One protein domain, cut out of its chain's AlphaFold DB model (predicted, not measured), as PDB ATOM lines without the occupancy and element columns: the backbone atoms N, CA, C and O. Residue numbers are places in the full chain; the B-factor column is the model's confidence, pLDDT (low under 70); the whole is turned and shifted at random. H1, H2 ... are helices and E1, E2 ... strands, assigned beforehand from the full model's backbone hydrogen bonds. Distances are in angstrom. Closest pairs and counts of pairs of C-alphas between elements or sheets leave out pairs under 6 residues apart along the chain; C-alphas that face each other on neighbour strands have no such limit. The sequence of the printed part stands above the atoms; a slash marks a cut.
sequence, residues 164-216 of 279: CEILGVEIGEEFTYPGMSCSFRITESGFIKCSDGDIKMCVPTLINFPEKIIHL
ATOM      1  N   CYS A 164      12.505   9.966 108.395       84.62
ATOM      2  CA  CYS A 164      13.068  11.257 108.002       84.62
ATOM      3  C   CYS A 164      14.421  11.114 107.275       84.62
ATOM      4  O   CYS A 164      14.660  11.802 106.291       84.62
ATOM      5  N   GLU A 165      15.261  10.158 107.684       84.50
ATOM      6  CA  GLU A 165      16.542   9.840 107.036       84.50
ATOM      7  C   GLU A 165      16.332   9.148 105.682       84.50
ATOM      8  O   GLU A 165      17.047   9.444 104.730       84.50
ATOM      9  N   ILE A 166      15.325   8.271 105.572       86.69
ATOM     10  CA  ILE A 166      14.939   7.624 104.305       86.69
ATOM     11  C   ILE A 166      14.436   8.662 103.297       86.69
ATOM     12  O   ILE A 166      14.783   8.608 102.122       86.69
ATOM     13  N   LEU A 167      13.600   9.593 103.759       86.62
ATOM     14  CA  LEU A 167      12.973  10.608 102.914       86.62
ATOM     15  C   LEU A 167      13.854  11.851 102.705       86.62
ATOM     16  O   LEU A 167      13.528  12.682 101.865       86.62
ATOM     17  N   GLY A 168      14.950  11.991 103.454       87.06
ATOM     18  CA  GLY A 168      15.839  13.152 103.394       87.06
ATOM     19  C   GLY A 168      15.236  14.452 103.943       87.06
ATOM     20  O   GLY A 168      15.685  15.518 103.536       87.06
ATOM     21  N   VAL A 169      14.237  14.376 104.830       87.88
ATOM     22  CA  VAL A 169      13.508  15.526 105.413       87.88
ATOM     23  C   VAL A 169      13.791  15.673 106.910       87.88
ATOM     24  O   VAL A 169      14.150  14.700 107.571       87.88
ATOM     25  N   GLU A 170      13.577  16.857 107.476       85.56
ATOM     26  CA  GLU A 170      13.652  17.099 108.922       85.56
ATOM     27  C   GLU A 170      12.313  16.826 109.638       85.56
ATOM     28  O   GLU A 170      11.228  16.801 109.049       85.56
ATOM     29  N   ILE A 171      12.361  16.596 110.957       83.69
ATOM     30  CA  ILE A 171      11.139  16.467 111.767       83.69
ATOM     31  C   ILE A 171      10.410  17.815 111.771       83.69
ATOM     32  O   ILE A 171      10.997  18.847 112.077       83.69
ATOM     33  N   GLY A 172       9.113  17.795 111.459       79.19
ATOM     34  CA  GLY A 172       8.283  18.996 111.361       79.19
ATOM     35  C   GLY A 172       8.413  19.763 110.042       79.19
ATOM     36  O   GLY A 172       7.603  20.658 109.816       79.19
ATOM     37  N   GLU A 173       9.352  19.397 109.163       82.56
ATOM     38  CA  GLU A 173       9.449  19.956 107.813       82.56
ATOM     39  C   GLU A 173       8.197  19.661 106.999       82.56
ATOM     40  O   GLU A 173       7.742  18.515 106.940       82.56
ATOM     41  N   GLU A 174       7.667  20.697 106.347       86.31
ATOM     42  CA  GLU A 174       6.660  20.511 105.317       86.31
ATOM     43  C   GLU A 174       7.309  20.260 103.957       86.31
ATOM     44  O   GLU A 174       8.210  20.974 103.516       86.31
ATOM     45  N   PHE A 175       6.807  19.257 103.250       87.62
ATOM     46  CA  PHE A 175       7.257  18.915 101.911       87.62
ATOM     47  C   PHE A 175       6.086  18.489 101.028       87.62
ATOM     48  O   PHE A 175       5.008  18.135 101.505       87.62
ATOM     49  N   THR A 176       6.284  18.524  99.714       87.44
ATOM     50  CA  THR A 176       5.281  18.083  98.730       87.44
ATOM     51  C   THR A 176       5.873  17.051  97.778       87.44
ATOM     52  O   THR A 176       7.085  16.833  97.746       87.44
ATOM     53  N   TYR A 177       5.011  16.394  97.004       85.06
ATOM     54  CA  TYR A 177       5.410  15.398  96.017       85.06
ATOM     55  C   TYR A 177       4.729  15.684  94.669       85.06
ATOM     56  O   TYR A 177       3.533  15.994  94.656       85.06
ATOM     57  N   PRO A 178       5.434  15.583  93.525       80.44
ATOM     58  CA  PRO A 178       4.848  15.834  92.212       80.44
ATOM     59  C   PRO A 178       3.568  15.024  91.963       80.44
ATOM     60  O   PRO A 178       3.559  13.801  92.078       80.44
ATOM     61  N   GLY A 179       2.488  15.712  91.586       77.38
ATOM     62  CA  GLY A 179       1.183  15.092  91.333       77.38
ATOM     63  C   GLY A 179       0.296  14.921  92.572       77.38
ATOM     64  O   GLY A 179      -0.816  14.417  92.438       77.38
ATOM     65  N   MET A 180       0.745  15.356  93.753       77.12
ATOM     66  CA  MET A 180      -0.068  15.400  94.971       77.12
ATOM     67  C   MET A 180      -0.533  16.824  95.270       77.12
ATOM     68  O   MET A 180       0.196  17.785  95.042       77.12
ATOM     69  N   SER A 181      -1.760  16.950  95.780       76.69
ATOM     70  CA  SER A 181      -2.377  18.238  96.116       76.69
ATOM     71  C   SER A 181      -2.165  18.674  97.569       76.69
ATOM     72  O   SER A 181      -2.530  19.798  97.893       76.69
ATOM     73  N   CYS A 182      -1.599  17.815  98.427       79.81
ATOM     74  CA  CYS A 182      -1.376  18.101  99.849       79.81
ATOM     75  C   CYS A 182       0.114  18.182 100.207       79.81
ATOM     76  O   CYS A 182       0.964  17.614  99.510       79.81
ATOM     77  N   SER A 183       0.420  18.888 101.300       85.25
ATOM     78  CA  SER A 183       1.741  18.860 101.932       85.25
ATOM     79  C   SER A 183       1.803  17.785 103.014       85.25
ATOM     80  O   SER A 183       0.790  17.371 103.583       85.25
ATOM     81  N   PHE A 184       3.017  17.318 103.287       87.75
ATOM     82  CA  PHE A 184       3.321  16.276 104.254       87.75
ATOM     83  C   PHE A 184       4.341  16.767 105.267       87.75
ATOM     84  O   PHE A 184       5.172  17.608 104.946       87.75
ATOM     85  N   ARG A 185       4.318  16.187 106.468       87.75
ATOM     86  CA  ARG A 185       5.348  16.381 107.495       87.75
ATOM     87  C   ARG A 185       5.566  15.130 108.328       87.75
ATOM     88  O   ARG A 185       4.638  14.339 108.513       87.75
ATOM     89  N   ILE A 186       6.762  14.976 108.889       86.19
ATOM     90  CA  ILE A 186       7.074  13.909 109.849       86.19
ATOM     91  C   ILE A 186       6.912  14.442 111.273       86.19
ATOM     92  O   ILE A 186       7.484  15.465 111.631       86.19
ATOM     93  N   THR A 187       6.118  13.757 112.093       80.50
ATOM     94  CA  THR A 187       5.967  14.078 113.523       80.50
ATOM     95  C   THR A 187       7.176  13.622 114.338       80.50
ATOM     96  O   THR A 187       7.897  12.720 113.922       80.50
ATOM     97  N   GLU A 188       7.345  14.162 115.548       78.19
ATOM     98  CA  GLU A 188       8.379  13.712 116.501       78.19
ATOM     99  C   GLU A 188       8.313  12.202 116.783       78.19
ATOM    100  O   GLU A 188       9.334  11.538 116.935       78.19
ATOM    101  N   SER A 189       7.101  11.642 116.775       75.81
ATOM    102  CA  SER A 189       6.818  10.210 116.924       75.81
ATOM    103  C   SER A 189       7.028   9.371 115.651       75.81
ATOM    104  O   SER A 189       6.750   8.176 115.661       75.81
ATOM    105  N   GLY A 190       7.479   9.962 114.538       74.19
ATOM    106  CA  GLY A 190       7.778   9.246 113.291       74.19
ATOM    107  C   GLY A 190       6.575   8.954 112.385       74.19
ATOM    108  O   GLY A 190       6.725   8.268 111.377       74.19
ATOM    109  N   PHE A 191       5.387   9.485 112.692       81.38
ATOM    110  CA  PHE A 191       4.235   9.409 111.786       81.38
ATOM    111  C   PHE A 191       4.327  10.473 110.695       81.38
ATOM    112  O   PHE A 191       4.552  11.646 111.005       81.38
ATOM    113  N   ILE A 192       4.074  10.077 109.448       83.69
ATOM    114  CA  ILE A 192       3.767  11.001 108.352       83.69
ATOM    115  C   ILE A 192       2.385  11.607 108.637       83.69
ATOM    116  O   ILE A 192       1.469  10.880 109.018       83.69
ATOM    117  N   LYS A 193       2.229  12.922 108.467       81.50
ATOM    118  CA  LYS A 193       0.950  13.651 108.479       81.50
ATOM    119  C   LYS A 193       0.772  14.389 107.151       81.50
ATOM    120  O   LYS A 193       1.697  15.084 106.758       81.50
ATOM    121  N   CYS A 194      -0.382  14.263 106.496       82.81
ATOM    122  CA  CYS A 194      -0.793  15.114 105.366       82.81
ATOM    123  C   CYS A 194      -1.655  16.263 105.904       82.81
ATOM    124  O   CYS A 194      -2.401  16.060 106.871       82.81
ATOM    125  N   SER A 195      -1.568  17.442 105.289       75.31
ATOM    126  CA  SER A 195      -2.399  18.611 105.622       75.31
ATOM    127  C   SER A 195      -3.900  18.302 105.575       75.31
ATOM    128  O   SER A 195      -4.666  18.845 106.369       75.31
ATOM    129  N   ASP A 196      -4.297  17.368 104.710       71.12
ATOM    130  CA  ASP A 196      -5.698  17.045 104.417       71.12
ATOM    131  C   ASP A 196      -6.220  15.836 105.228       71.12
ATOM    132  O   ASP A 196      -7.352  15.395 105.051       71.12
ATOM    133  N   GLY A 197      -5.410  15.296 106.151       64.31
ATOM    134  CA  GLY A 197      -5.846  14.347 107.187       64.31
ATOM    135  C   GLY A 197      -5.806  12.849 106.845       64.31
ATOM    136  O   GLY A 197      -5.661  12.052 107.771       64.31
ATOM    137  N   ASP A 198      -5.860  12.441 105.571       57.50
ATOM    138  CA  ASP A 198      -5.849  11.020 105.165       57.50
ATOM    139  C   ASP A 198      -4.601  10.668 104.322       57.50
ATOM    140  O   ASP A 198      -4.272  11.347 103.353       57.50
ATOM    141  N   ILE A 199      -3.865   9.610 104.697       60.16
ATOM    142  CA  ILE A 199      -2.482   9.331 104.209       60.16
ATOM    143  C   ILE A 199      -2.373   8.042 103.388       60.16
ATOM    144  O   ILE A 199      -1.299   7.610 102.974       60.16
ATOM    145  N   LYS A 200      -3.496   7.388 103.110       55.72
ATOM    146  CA  LYS A 200      -3.480   5.954 102.795       55.72
ATOM    147  C   LYS A 200      -2.837   5.588 101.450       55.72
ATOM    148  O   LYS A 200      -2.475   4.431 101.276       55.72
ATOM    149  N   MET A 201      -2.631   6.542 100.535       59.69
ATOM    150  CA  MET A 201      -2.184   6.251  99.163       59.69
ATOM    151  C   MET A 201      -0.767   6.711  98.786       59.69
ATOM    152  O   MET A 201      -0.278   6.304  97.737       59.69
ATOM    153  N   CYS A 202      -0.081   7.523  99.597       66.00
ATOM    154  CA  CYS A 202       1.202   8.132  99.203       66.00
ATOM    155  C   CYS A 202       2.448   7.449  99.786       66.00
ATOM    156  O   CYS A 202       3.544   7.627  99.256       66.00
ATOM    157  N   VAL A 203       2.300   6.666 100.859       73.56
ATOM    158  CA  VAL A 203       3.434   6.123 101.628       73.56
ATOM    159  C   VAL A 203       4.383   5.267 100.773       73.56
ATOM    160  O   VAL A 203       5.586   5.526 100.824       73.56
ATOM    161  N   PRO A 204       3.912   4.321  99.930       77.75
ATOM    162  CA  PRO A 204       4.820   3.543  99.085       77.75
ATOM    163  C   PRO A 204       5.587   4.412  98.080       77.75
ATOM    164  O   PRO A 204       6.761   4.172  97.819       77.75
ATOM    165  N   THR A 205       4.941   5.439  97.525       79.00
ATOM    166  CA  THR A 205       5.538   6.329  96.522       79.00
ATOM    167  C   THR A 205       6.610   7.237  97.125       79.00
ATOM    168  O   THR A 205       7.656   7.418  96.507       79.00
ATOM    169  N   LEU A 206       6.376   7.760  98.333       82.69
ATOM    170  CA  LEU A 206       7.353   8.564  99.075       82.69
ATOM    171  C   LEU A 206       8.604   7.747  99.424       82.69
ATOM    172  O   LEU A 206       9.716   8.228  99.249       82.69
ATOM    173  N   ILE A 207       8.419   6.501  99.873       84.44
ATOM    174  CA  ILE A 207       9.523   5.621 100.290       84.44
ATOM    175  C   ILE A 207      10.346   5.135  99.095       84.44
ATOM    176  O   ILE A 207      11.568   5.062  99.186       84.44
ATOM    177  N   ASN A 208       9.697   4.786  97.983       85.81
ATOM    178  CA  ASN A 208      10.394   4.228  96.822       85.81
ATOM    179  C   ASN A 208      11.123   5.287  95.981       85.81
ATOM    180  O   ASN A 208      12.014   4.923  95.218       85.81
ATOM    181  N   PHE A 209      10.729   6.563  96.088       87.25
ATOM    182  CA  PHE A 209      11.267   7.665  95.278       87.25
ATOM    183  C   PHE A 209      11.461   8.960  96.097       87.25
ATOM    184  O   PHE A 209      10.852   9.990  95.767       87.25
ATOM    185  N   PRO A 210      12.256   8.937  97.182       87.25
ATOM    186  CA  PRO A 210      12.451  10.095  98.056       87.25
ATOM    187  C   PRO A 210      13.122  11.275  97.340       87.25
ATOM    188  O   PRO A 210      12.865  12.427  97.667       87.25
ATOM    189  N   GLU A 211      13.903  11.028  96.287       83.94
ATOM    190  CA  GLU A 211      14.576  12.058  95.487       83.94
ATOM    191  C   GLU A 211      13.621  13.014  94.755       83.94
ATOM    192  O   GLU A 211      14.042  14.058  94.256       83.94
ATOM    193  N   LYS A 212      12.333  12.661  94.663       85.81
ATOM    194  CA  LYS A 212      11.292  13.497  94.047       85.81
ATOM    195  C   LYS A 212      10.603  14.431  95.039       85.81
ATOM    196  O   LYS A 212       9.737  15.201  94.624       85.81
ATOM    197  N   ILE A 213      10.951  14.361  96.322       87.69
ATOM    198  CA  ILE A 213      10.385  15.220  97.359       87.69
ATOM    199  C   ILE A 213      10.784  16.678  97.110       87.69
ATOM    200  O   ILE A 213      11.940  17.015  96.860       87.69
ATOM    201  N   ILE A 214       9.793  17.563  97.182       84.19
ATOM    202  CA  ILE A 214       9.983  19.005  97.078       84.19
ATOM    203  C   ILE A 214       9.954  19.583  98.493       84.19
ATOM    204  O   ILE A 214       8.884  19.769  99.076       84.19
ATOM    205  N   HIS A 215      11.143  19.885  99.011       84.88
ATOM    206  CA  HIS A 215      11.364  20.559 100.292       84.88
ATOM    207  C   HIS A 215      10.833  21.994 100.257       84.88
ATOM    208  O   HIS A 215      11.267  22.804  99.413       84.88
ATOM    209  N   LEU A 216       9.901  22.314 101.159       77.31
ATOM    210  CA  LEU A 216       9.408  23.676 101.308       77.31
ATOM    211  C   LEU A 216      10.390  24.500 102.153       77.31
ATOM    212  O   LEU A 216      11.113  23.959 102.986       77.31
TER     213      LEU A 216
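What this domain is: This is residues 164 to 216 of the 279 residues of an uncharacterized protein of Flavonifractor sp. An4 (UniProt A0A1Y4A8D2). Little regular structure is present: a rounded body mostly of loops, with a small hairpin of E1 and E2 on one side and two short helices, H1 and H2, on the other. The long loop of residues 168 to 183 pairs briefly near the printed end, residues 175 to 176 antiparallel with 214 to 215. The 53 printed residues hold H1, E1, E2, H2 in that order, 16 residues in a mixed class; the whole is compact, with a radius of gyration of the C-alphas of 9.8 A and spans of 26 by 24 by 20 A.

How they stand to each other: E1, residues 184 to 186, and E2, residues 192 to 194, form an antiparallel hairpin at 153 degrees, with N 185 and O 193 within hydrogen-bond range at 2.9 A. H1, residues 164 to 167, and H2, residues 203 to 208, only just touch, with 3 pairs of C-alphas within 8 A, the closest those of Leu 167 and Ile 207, 6.6 A. E1 and H2 are apart, as are H1 and E2. In H2 every O i to N i+4 pair is within hydrogen-bond range; H1 is too short for one.

Where its parts are: H1 begins at C-alpha 164 (13.068, 11.257, 108.002) and spans 5.1 A, E1 7.1 A and E2 6.8 A. H2 spans 8.7 A, ending at C-alpha 208 (10.394, 4.228, 96.822).

The domain as a whole: The C-alphas farthest apart, of Gly 179 and Ser 189, are 26.7 A apart. The printed part has no cut; the H1 to E1 link is long. Residues 197 to 202 have pLDDT under 70.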